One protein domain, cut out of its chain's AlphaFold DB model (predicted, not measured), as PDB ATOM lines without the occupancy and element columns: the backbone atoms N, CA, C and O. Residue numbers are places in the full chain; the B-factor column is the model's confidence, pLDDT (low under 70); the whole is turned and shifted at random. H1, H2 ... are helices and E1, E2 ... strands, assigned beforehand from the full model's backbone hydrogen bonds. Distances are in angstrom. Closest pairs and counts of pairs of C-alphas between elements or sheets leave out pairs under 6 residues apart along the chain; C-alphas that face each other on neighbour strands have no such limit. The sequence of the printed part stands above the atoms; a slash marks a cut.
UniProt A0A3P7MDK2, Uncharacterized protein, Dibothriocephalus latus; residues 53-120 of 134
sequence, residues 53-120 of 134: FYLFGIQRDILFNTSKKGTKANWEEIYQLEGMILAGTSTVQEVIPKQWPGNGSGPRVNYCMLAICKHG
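AT A GLANCE: This is residues 53 to 120 of the 134 residues of an uncharacterized protein of Dibothriocephalus latus (UniProt A0A3P7MDK2). Little of this model is regular: a ribbon of two strands, E1 and E2, has two short helices, H1 and H2, at one end. The unnamed stretch 86 to 120 first folds back beside E2, residues 93 to 94 pairing antiparallel with 83 to 84, then swings away, with residues 107 to 112 sticking out. Among 68 printed residues the order is E1, H1, H2, E2; the sheet, E1 - E2, is antiparallel, and the class is mixed, with 22 residues in named elements. The whole is loose, with a radius of gyration of the C-alphas of 15.5 A, spanning 54 by 29 by 14 A.

HOW THE PARTS SIT: Look first at E1, residues 53 to 58, and E2, residues 79 to 85, antiparallel at 152 degrees; N 55 and O 83 are within hydrogen-bond range at 2.8 A. H1, residues 60 to 64, is close to but not clearly touching H2, residues 75 to 78; their closest C-alphas, Ile 62 and Ile 78, are 6.2 A apart. H1 and E2 are apart. H1's O i to N i+4 pair is within hydrogen-bond range; H2 is too short for one.

IN THESE COORDINATES: Find C-alpha 53 at (-39.268, 5.560, 41.053), where E1 begins its 16.3 A; E2 runs 17.3 A to C-alpha 85 at (-34.553, 4.261, 41.510).

THE WHOLE: The C-alphas farthest apart, Ser 67 and Gly 120, are 53.9 A apart. The printed part has no cut, and no link is long. The pLDDT is under 70 at residues 66 to 70, 88, 90 and 107 to 120.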
ATOM      1  N   PHE A  53     -38.821   4.473  40.190       80.81
ATOM      2  CA  PHE A  53     -39.268   5.560  41.053       80.81
ATOM      3  C   PHE A  53     -38.571   6.837  40.618       80.81
ATOM      4  O   PHE A  53     -37.349   6.902  40.649       80.81
ATOM      5  N   TYR A  54     -39.336   7.865  40.267       84.19
ATOM      6  CA  TYR A  54     -38.814   9.192  39.951       84.19
ATOM      7  C   TYR A  54     -39.065  10.122  41.140       84.19
ATOM      8  O   TYR A  54     -40.206  10.338  41.549       84.19
ATOM      9  N   LEU A  55     -37.990  10.645  41.726       85.44
ATOM     10  CA  LEU A  55     -38.012  11.486  42.918       85.44
ATOM     11  C   LEU A  55     -37.931  12.951  42.488       85.44
ATOM     12  O   LEU A  55     -36.873  13.427  42.071       85.44
ATOM     13  N   PHE A  56     -39.046  13.669  42.602       87.69
ATOM     14  CA  PHE A  56     -39.118  15.089  42.270       87.69
ATOM     15  C   PHE A  56     -39.006  15.963  43.520       87.69
ATOM     16  O   PHE A  56     -39.684  15.731  44.522       87.69
ATOM     17  N   GLY A  57     -38.163  16.989  43.445       86.00
ATOM     18  CA  GLY A  57     -38.099  18.079  44.414       86.00
ATOM     19  C   GLY A  57     -38.860  19.302  43.915       86.00
ATOM     20  O   GLY A  57     -39.085  19.452  42.714       86.00
ATOM     21  N   ILE A  58     -39.245  20.191  44.830       85.81
ATOM     22  CA  ILE A  58     -39.814  21.493  44.467       85.81
ATOM     23  C   ILE A  58     -38.662  22.475  44.253       85.81
ATOM     24  O   ILE A  58     -37.789  22.612  45.115       85.81
ATOM     25  N   GLN A  59     -38.670  23.186  43.128       84.00
ATOM     26  CA  GLN A  59     -37.666  24.198  42.834       84.00
ATOM     27  C   GLN A  59     -37.690  25.316  43.880       84.00
ATOM     28  O   GLN A  59     -38.737  25.872  44.232       84.00
ATOM     29  N   ARG A  60     -36.501  25.679  44.369       77.06
ATOM     30  CA  ARG A  60     -36.320  26.700  45.414       77.06
ATOM     31  C   ARG A  60     -36.875  28.058  45.015       77.06
ATOM     32  O   ARG A  60     -37.445  28.748  45.856       77.06
ATOM     33  N   ASP A  61     -36.759  28.401  43.739       77.94
ATOM     34  CA  ASP A  61     -37.311  29.632  43.185       77.94
ATOM     35  C   ASP A  61     -38.818  29.737  43.409       77.94
ATOM     36  O   ASP A  61     -39.315  30.836  43.600       77.94
ATOM     37  N   ILE A  62     -39.555  28.626  43.438       78.00
ATOM     38  CA  ILE A  62     -40.994  28.642  43.728       78.00
ATOM     39  C   ILE A  62     -41.265  28.651  45.233       78.00
ATOM     40  O   ILE A  62     -42.188  29.325  45.682       78.00
ATOM     41  N   LEU A  63     -40.453  27.948  46.027       72.19
ATOM     42  CA  LEU A  63     -40.627  27.904  47.483       72.19
ATOM     43  C   LEU A  63     -40.314  29.237  48.174       72.19
ATOM     44  O   LEU A  63     -40.979  29.590  49.145       72.19
ATOM     45  N   PHE A  64     -39.295  29.959  47.704       73.31
ATOM     46  CA  PHE A  64     -38.749  31.120  48.413       73.31
ATOM     47  C   PHE A  64     -38.988  32.457  47.700       73.31
ATOM     48  O   PHE A  64     -38.822  33.505  48.325       73.31
ATOM     49  N   ASN A  65     -39.413  32.459  46.431       71.19
ATOM     50  CA  ASN A  65     -39.783  33.690  45.734       71.19
ATOM     51  C   ASN A  65     -41.301  33.909  45.768       71.19
ATOM     52  O   ASN A  65     -42.046  33.426  44.918       71.19
ATOM     53  N   THR A  66     -41.758  34.721  46.718       64.88
ATOM     54  CA  THR A  66     -43.181  35.043  46.921       64.88
ATOM     55  C   THR A  66     -43.829  35.800  45.754       64.88
ATOM     56  O   THR A  66     -45.056  35.896  45.695       64.88
ATOM     57  N   SER A  67     -43.036  36.323  44.809       67.94
ATOM     58  CA  SER A  67     -43.553  36.978  43.600       67.94
ATOM     59  C   SER A  67     -44.047  35.985  42.539       67.94
ATOM     60  O   SER A  67     -44.941  36.319  41.755       67.94
ATOM     61  N   LYS A  68     -43.528  34.747  42.534       64.19
ATOM     62  CA  LYS A  68     -43.990  33.672  41.649       64.19
ATOM     63  C   LYS A  68     -45.149  32.941  42.324       64.19
ATOM     64  O   LYS A  68     -44.974  32.201  43.285       64.19
ATOM     65  N   LYS A  69     -46.370  33.142  41.822       64.75
ATOM     66  CA  LYS A  69     -47.532  32.381  42.300       64.75
ATOM     67  C   LYS A  69     -47.457  30.961  41.748       64.75
ATOM     68  O   LYS A  69     -47.703  30.769  40.561       64.75
ATOM     69  N   GLY A  70     -47.215  29.978  42.617       65.69
ATOM     70  CA  GLY A  70     -47.223  28.555  42.247       65.69
ATOM     71  C   GLY A  70     -48.515  28.098  41.554       65.69
ATOM     72  O   GLY A  70     -48.494  27.152  40.786       65.69
ATOM     73  N   THR A  71     -49.630  28.817  41.730       72.31
ATOM     74  CA  THR A  71     -50.907  28.531  41.050       72.31
ATOM     75  C   THR A  71     -50.926  28.848  39.553       72.31
ATOM     76  O   THR A  71     -51.858  28.438  38.870       72.31
ATOM     77  N   LYS A  72     -49.947  29.606  39.047       80.44
ATOM     78  CA  LYS A  72     -49.786  29.908  37.615       80.44
ATOM     79  C   LYS A  72     -48.553  29.245  37.005       80.44
ATOM     80  O   LYS A  72     -48.311  29.452  35.822       80.44
ATOM     81  N   ALA A  73     -47.770  28.539  37.816       79.94
ATOM     82  CA  ALA A  73     -46.539  27.919  37.374       79.94
ATOM     83  C   ALA A  73     -46.838  26.573  36.706       79.94
ATOM     84  O   ALA A  73     -47.699  25.820  37.171       79.94
ATOM     85  N   ASN A  74     -46.127  26.278  35.624       84.69
ATOM     86  CA  ASN A  74     -46.203  24.975  34.977       84.69
ATOM     87  C   ASN A  74     -45.495  23.902  35.820       84.69
ATOM     88  O   ASN A  74     -44.715  24.202  36.728       84.69
ATOM     89  N   TRP A  75     -45.738  22.630  35.497       83.75
ATOM     90  CA  TRP A  75     -45.151  21.495  36.211       83.75
ATOM     91  C   TRP A  75     -43.621  21.580  36.284       83.75
ATOM     92  O   TRP A  75     -43.051  21.466  37.364       83.75
ATOM     93  N   GLU A  76     -42.972  21.837  35.152       85.69
ATOM     94  CA  GLU A  76     -41.521  21.965  35.010       85.69
ATOM     95  C   GLU A  76     -40.930  23.198  35.705       85.69
ATOM     96  O   GLU A  76     -39.726  23.252  35.935       85.69
ATOM     97  N   GLU A  77     -41.758  24.181  36.061       83.25
ATOM     98  CA  GLU A  77     -41.335  25.334  36.857       83.25
ATOM     99  C   GLU A  77     -41.401  25.026  38.358       83.25
ATOM    100  O   GLU A  77     -40.623  25.573  39.139       83.25
ATOM    101  N   ILE A  78     -42.321  24.144  38.772       84.25
ATOM    102  CA  ILE A  78     -42.525  23.746  40.172       84.25
ATOM    103  C   ILE A  78     -41.604  22.600  40.557       84.25
ATOM    104  O   ILE A  78     -40.980  22.653  41.616       84.25
ATOM    105  N   TYR A  79     -41.523  21.570  39.725       87.50
ATOM    106  CA  TYR A  79     -40.864  20.318  40.053       87.50
ATOM    107  C   TYR A  79     -39.597  20.128  39.226       87.50
ATOM    108  O   TYR A  79     -39.536  20.457  38.044       87.50
ATOM    109  N   GLN A  80     -38.580  19.560  39.860       89.56
ATOM    110  CA  GLN A  80     -37.338  19.133  39.224       89.56
ATOM    111  C   GLN A  80     -37.072  17.674  39.587       89.56
ATOM    112  O   GLN A  80     -37.299  17.270  40.728       89.56
ATOM    113  N   LEU A  81     -36.596  16.875  38.634       88.88
ATOM    114  CA  LEU A  81     -36.168  15.507  38.916       88.88
ATOM    115  C   LEU A  81     -34.846  15.553  39.697       88.88
ATOM    116  O   LEU A  81     -33.833  15.999  39.166       88.88
ATOM    117  N   GLU A  82     -34.856  15.108  40.953       88.00
ATOM    118  CA  GLU A  82     -33.662  15.088  41.814       88.00
ATOM    119  C   GLU A  82     -32.986  13.719  41.823       88.00
ATOM    120  O   GLU A  82     -31.767  13.625  41.944       88.00
ATOM    121  N   GLY A  83     -33.758  12.646  41.666       87.19
ATOM    122  CA  GLY A  83     -33.213  11.298  41.661       87.19
ATOM    123  C   GLY A  83     -34.169  10.272  41.082       87.19
ATOM    124  O   GLY A  83     -35.342  10.555  40.843       87.19
ATOM    125  N   MET A  84     -33.665   9.063  40.875       86.06
ATOM    126  CA  MET A  84     -34.459   7.934  40.415       86.06
ATOM    127  C   MET A  84     -33.983   6.615  41.025       86.06
ATOM    128  O   MET A  84     -32.800   6.449  41.304       86.06
ATOM    129  N   ILE A  85     -34.885   5.662  41.222       81.44
ATOM    130  CA  ILE A  85     -34.553   4.261  41.510       81.44
ATOM    131  C   ILE A  85     -35.026   3.485  40.297       81.44
ATOM    132  O   ILE A  85     -36.224   3.442  40.052       81.44
ATOM    133  N   LEU A  86     -34.109   2.913  39.523       79.88
ATOM    134  CA  LEU A  86     -34.499   2.150  38.342       79.88
ATOM    135  C   LEU A  86     -35.033   0.775  38.746       79.88
ATOM    136  O   LEU A  86     -34.551   0.164  39.706       79.88
ATOM    137  N   ALA A  87     -35.993   0.277  37.979       73.31
ATOM    138  CA  ALA A  87     -36.514  -1.074  38.066       73.31
ATOM    139  C   ALA A  87     -35.373  -2.105  38.165       73.31
ATOM    140  O   ALA A  87     -34.395  -2.059  37.419       73.31
ATOM    141  N   GLY A  88     -35.481  -3.035  39.114       68.62
ATOM    142  CA  GLY A  88     -34.447  -4.049  39.366       68.62
ATOM    143  C   GLY A  88     -33.258  -3.563  40.200       68.62
ATOM    144  O   GLY A  88     -32.393  -4.367  40.545       68.62
ATOM    145  N   THR A  89     -33.213  -2.280  40.565       70.19
ATOM    146  CA  THR A  89     -32.205  -1.722  41.474       70.19
ATOM    147  C   THR A  89     -32.824  -1.364  42.823       70.19
ATOM    148  O   THR A  89     -34.027  -1.140  42.936       70.19
ATOM    149  N   SER A  90     -31.998  -1.307  43.867       68.75
ATOM    150  CA  SER A  90     -32.407  -0.880  45.213       68.75
ATOM    151  C   SER A  90     -31.697   0.402  45.655       68.75
ATOM    152  O   SER A  90     -31.654   0.707  46.843       68.75
ATOM    153  N   THR A  91     -31.062   1.104  44.717       71.69
ATOM    154  CA  THR A  91     -30.186   2.245  44.989       71.69
ATOM    155  C   THR A  91     -30.744   3.491  44.329       71.69
ATOM    156  O   THR A  91     -31.049   3.477  43.135       71.69
ATOM    157  N   VAL A  92     -30.824   4.582  45.088       79.06
ATOM    158  CA  VAL A  92     -31.167   5.897  44.542       79.06
ATOM    159  C   VAL A  92     -30.009   6.398  43.682       79.06
ATOM    160  O   VAL A  92     -28.879   6.507  44.153       79.06
ATOM    161  N   GLN A  93     -30.304   6.722  42.430       83.31
ATOM    162  CA  GLN A  93     -29.424   7.438  41.520       83.31
ATOM    163  C   GLN A  93     -29.755   8.923  41.606       83.31
ATOM    164  O   GLN A  93     -30.872   9.338  41.296       83.31
ATOM    165  N   GLU A  94     -28.799   9.723  42.058       84.12
ATOM    166  CA  GLU A  94     -28.950  11.171  42.134       84.12
ATOM    167  C   GLU A  94     -28.760  11.777  40.735       84.12
ATOM    168  O   GLU A  94     -27.727  11.579  40.097       84.12
ATOM    169  N   VAL A  95     -29.780  12.484  40.243       86.44
ATOM    170  CA  VAL A  95     -29.755  13.178  38.942       86.44
ATOM    171  C   VAL A  95     -29.203  14.590  39.127       86.44
ATOM    172  O   VAL A  95     -28.436  15.077  38.299       86.44
ATOM    173  N   ILE A  96     -29.570  15.239  40.236       84.25
ATOM    174  CA  ILE A  96     -29.090  16.566  40.627       84.25
ATOM    175  C   ILE A  96     -28.735  16.526  42.118       84.25
ATOM    176  O   ILE A  96     -29.545  16.021  42.897       84.25
ATOM    177  N   PRO A  97     -27.590  17.104  42.539       79.69
ATOM    178  CA  PRO A  97     -27.217  17.183  43.947       79.69
ATOM    179  C   PRO A  97     -28.318  17.803  44.814       79.69
ATOM    180  O   PRO A  97     -28.743  18.943  44.584       79.69
ATOM    181  N   LYS A  98     -28.753  17.079  45.849       75.44
ATOM    182  CA  LYS A  98     -29.814  17.533  46.745       75.44
ATOM    183  C   LYS A  98     -29.351  18.726  47.578       75.44
ATOM    184  O   LYS A  98     -28.417  18.642  48.376       75.44
ATOM    185  N   GLN A  99     -30.054  19.849  47.436       74.81
ATOM    186  CA  GLN A  99     -29.743  21.064  48.184       74.81
ATOM    187  C   GLN A  99     -30.551  21.150  49.482       74.81
ATOM    188  O   GLN A  99     -31.744  21.470  49.482       74.81
ATOM    189  N   TRP A 100     -29.890  20.964  50.621       76.44
ATOM    190  CA  TRP A 100     -30.535  21.080  51.928       76.44
ATOM    191  C   TRP A 100     -30.702  22.540  52.373       76.44
ATOM    192  O   TRP A 100     -29.875  23.393  52.021       76.44
ATOM    193  N   PRO A 101     -31.777  22.873  53.112       70.50
ATOM    194  CA  PRO A 101     -31.985  24.221  53.637       70.50
ATOM    195  C   PRO A 101     -30.787  24.718  54.457       70.50
ATOM    196  O   PRO A 101     -30.129  23.936  55.141       70.50
ATOM    197  N   GLY A 102     -30.506  26.023  54.389       73.69
ATOM    198  CA  GLY A 102     -29.484  26.667  55.224       73.69
ATOM    199  C   GLY A 102     -28.047  26.178  54.998       73.69
ATOM    200  O   GLY A 102     -27.271  26.167  55.946       73.69
ATOM    201  N   ASN A 103     -27.699  25.744  53.780       71.19
ATOM    202  CA  ASN A 103     -26.406  25.116  53.454       71.19
ATOM    203  C   ASN A 103     -26.087  23.876  54.312       71.19
ATOM    204  O   ASN A 103     -24.923  23.538  54.518       71.19
ATOM    205  N   GLY A 104     -27.115  23.195  54.822       73.19
ATOM    206  CA  GLY A 104     -26.935  21.954  55.562       73.19
ATOM    207  C   GLY A 104     -26.340  20.842  54.694       73.19
ATOM    208  O   GLY A 104     -26.481  20.822  53.474       73.19
ATOM    209  N   SER A 105     -25.719  19.860  55.340       75.44
ATOM    210  CA  SER A 105     -25.272  18.617  54.696       75.44
ATOM    211  C   SER A 105     -26.387  17.570  54.575       75.44
ATOM    212  O   SER A 105     -26.151  16.474  54.077       75.44
ATOM    213  N   GLY A 106     -27.588  17.885  55.070       73.88
ATOM    214  CA  GLY A 106     -28.690  16.938  55.172       73.88
ATOM    215  C   GLY A 106     -28.579  15.976  56.353       73.88
ATOM    216  O   GLY A 106     -27.661  16.088  57.174       73.88
ATOM    217  N   PRO A 107     -29.539  15.042  56.477       69.94
ATOM    218  CA  PRO A 107     -29.485  13.984  57.468       69.94
ATOM    219  C   PRO A 107     -28.256  13.108  57.224       69.94
ATOM    220  O   PRO A 107     -27.852  12.869  56.086       69.94
ATOM    221  N   ARG A 108     -27.662  12.606  58.312       64.88
ATOM    222  CA  ARG A 108     -26.553  11.655  58.217       64.88
ATOM    223  C   ARG A 108     -27.024  10.424  57.459       64.88
ATOM    224  O   ARG A 108     -27.943   9.731  57.890       64.88
ATOM    225  N   VAL A 109     -26.372  10.162  56.338       61.69
ATOM    226  CA  VAL A 109     -26.716   9.045  55.475       61.69
ATOM    227  C   VAL A 109     -26.121   7.778  56.078       61.69
ATOM    228  O   VAL A 109     -24.902   7.627  56.143       61.69
ATOM    229  N   ASN A 110     -26.968   6.874  56.570       56.88
ATOM    230  CA  ASN A 110     -26.521   5.523  56.885       56.88
ATOM    231  C   ASN A 110     -26.472   4.749  55.567       56.88
ATOM    232  O   ASN A 110     -27.506   4.558  54.930       56.88
ATOM    233  N   TYR A 111     -25.282   4.306  55.164       56.81
ATOM    234  CA  TYR A 111     -25.076   3.557  53.923       56.81
ATOM    235  C   TYR A 111     -25.978   2.309  53.832       56.81
ATOM    236  O   TYR A 111     -26.418   1.947  52.744       56.81
ATOM    237  N   CYS A 112     -26.363   1.719  54.970       56.22
ATOM    238  CA  CYS A 112     -27.293   0.587  55.017       56.22
ATOM    239  C   CYS A 112     -28.754   0.925  54.705       56.22
ATOM    240  O   CYS A 112     -29.547   0.014  54.503       56.22
ATOM    241  N   MET A 113     -29.123   2.207  54.667       48.94
ATOM    242  CA  MET A 113     -30.430   2.642  54.162       48.94
ATOM    243  C   MET A 113     -30.415   2.894  52.649       48.94
ATOM    244  O   MET A 113     -31.475   3.055  52.056       48.94
ATOM    245  N   LEU A 114     -29.232   2.946  52.026       50.47
ATOM    246  CA  LEU A 114     -29.065   3.189  50.589       50.47
ATOM    247  C   LEU A 114     -28.693   1.933  49.793       50.47
ATOM    248  O   LEU A 114     -28.843   1.922  48.574       50.47
ATOM    249  N   ALA A 115     -28.194   0.891  50.458       50.19
ATOM    250  CA  ALA A 115     -27.818  -0.374  49.842       50.19
ATOM    251  C   ALA A 115     -28.036  -1.543  50.812       50.19
ATOM    252  O   ALA A 115     -28.010  -1.373  52.032       50.19
ATOM    253  N   ILE A 116     -28.198  -2.751  50.261       52.22
ATOM    254  CA  ILE A 116     -28.265  -3.990  51.045       52.22
ATOM    255  C   ILE A 116     -26.935  -4.164  51.787       52.22
ATOM    256  O   ILE A 116     -25.912  -4.516  51.197       52.22
ATOM    257  N   CYS A 117     -26.940  -3.934  53.096       52.78
ATOM    258  CA  CYS A 117     -25.783  -4.217  53.932       52.78
ATOM    259  C   CYS A 117     -25.686  -5.720  54.197       52.78
ATOM    260  O   CYS A 117     -26.499  -6.282  54.929       52.78
ATOM    261  N   LYS A 118     -24.650  -6.377  53.658       51.44
ATOM    262  CA  LYS A 118     -24.241  -7.693  54.159       51.44
ATOM    263  C   LYS A 118     -23.657  -7.506  55.558       51.44
ATOM    264  O   LYS A 118     -22.600  -6.902  55.716       51.44
ATOM    265  N   HIS A 119     -24.360  -8.007  56.568       48.34
ATOM    266  CA  HIS A 119     -23.825  -8.091  57.922       48.34
ATOM    267  C   HIS A 119     -22.584  -8.997  57.918       48.34
ATOM    268  O   HIS A 119     -22.610 -10.099  57.370       48.34
ATOM    269  N   GLY A 120     -21.484  -8.517  58.497       43.59
ATOM    270  CA  GLY A 120     -20.237  -9.270  58.598       43.59
ATOM    271  C   GLY A 120     -20.383 -10.492  59.512       43.59
ATOM    272  O   GLY A 120     -20.429 -10.347  60.725       43.59
TER     273      GLY A 120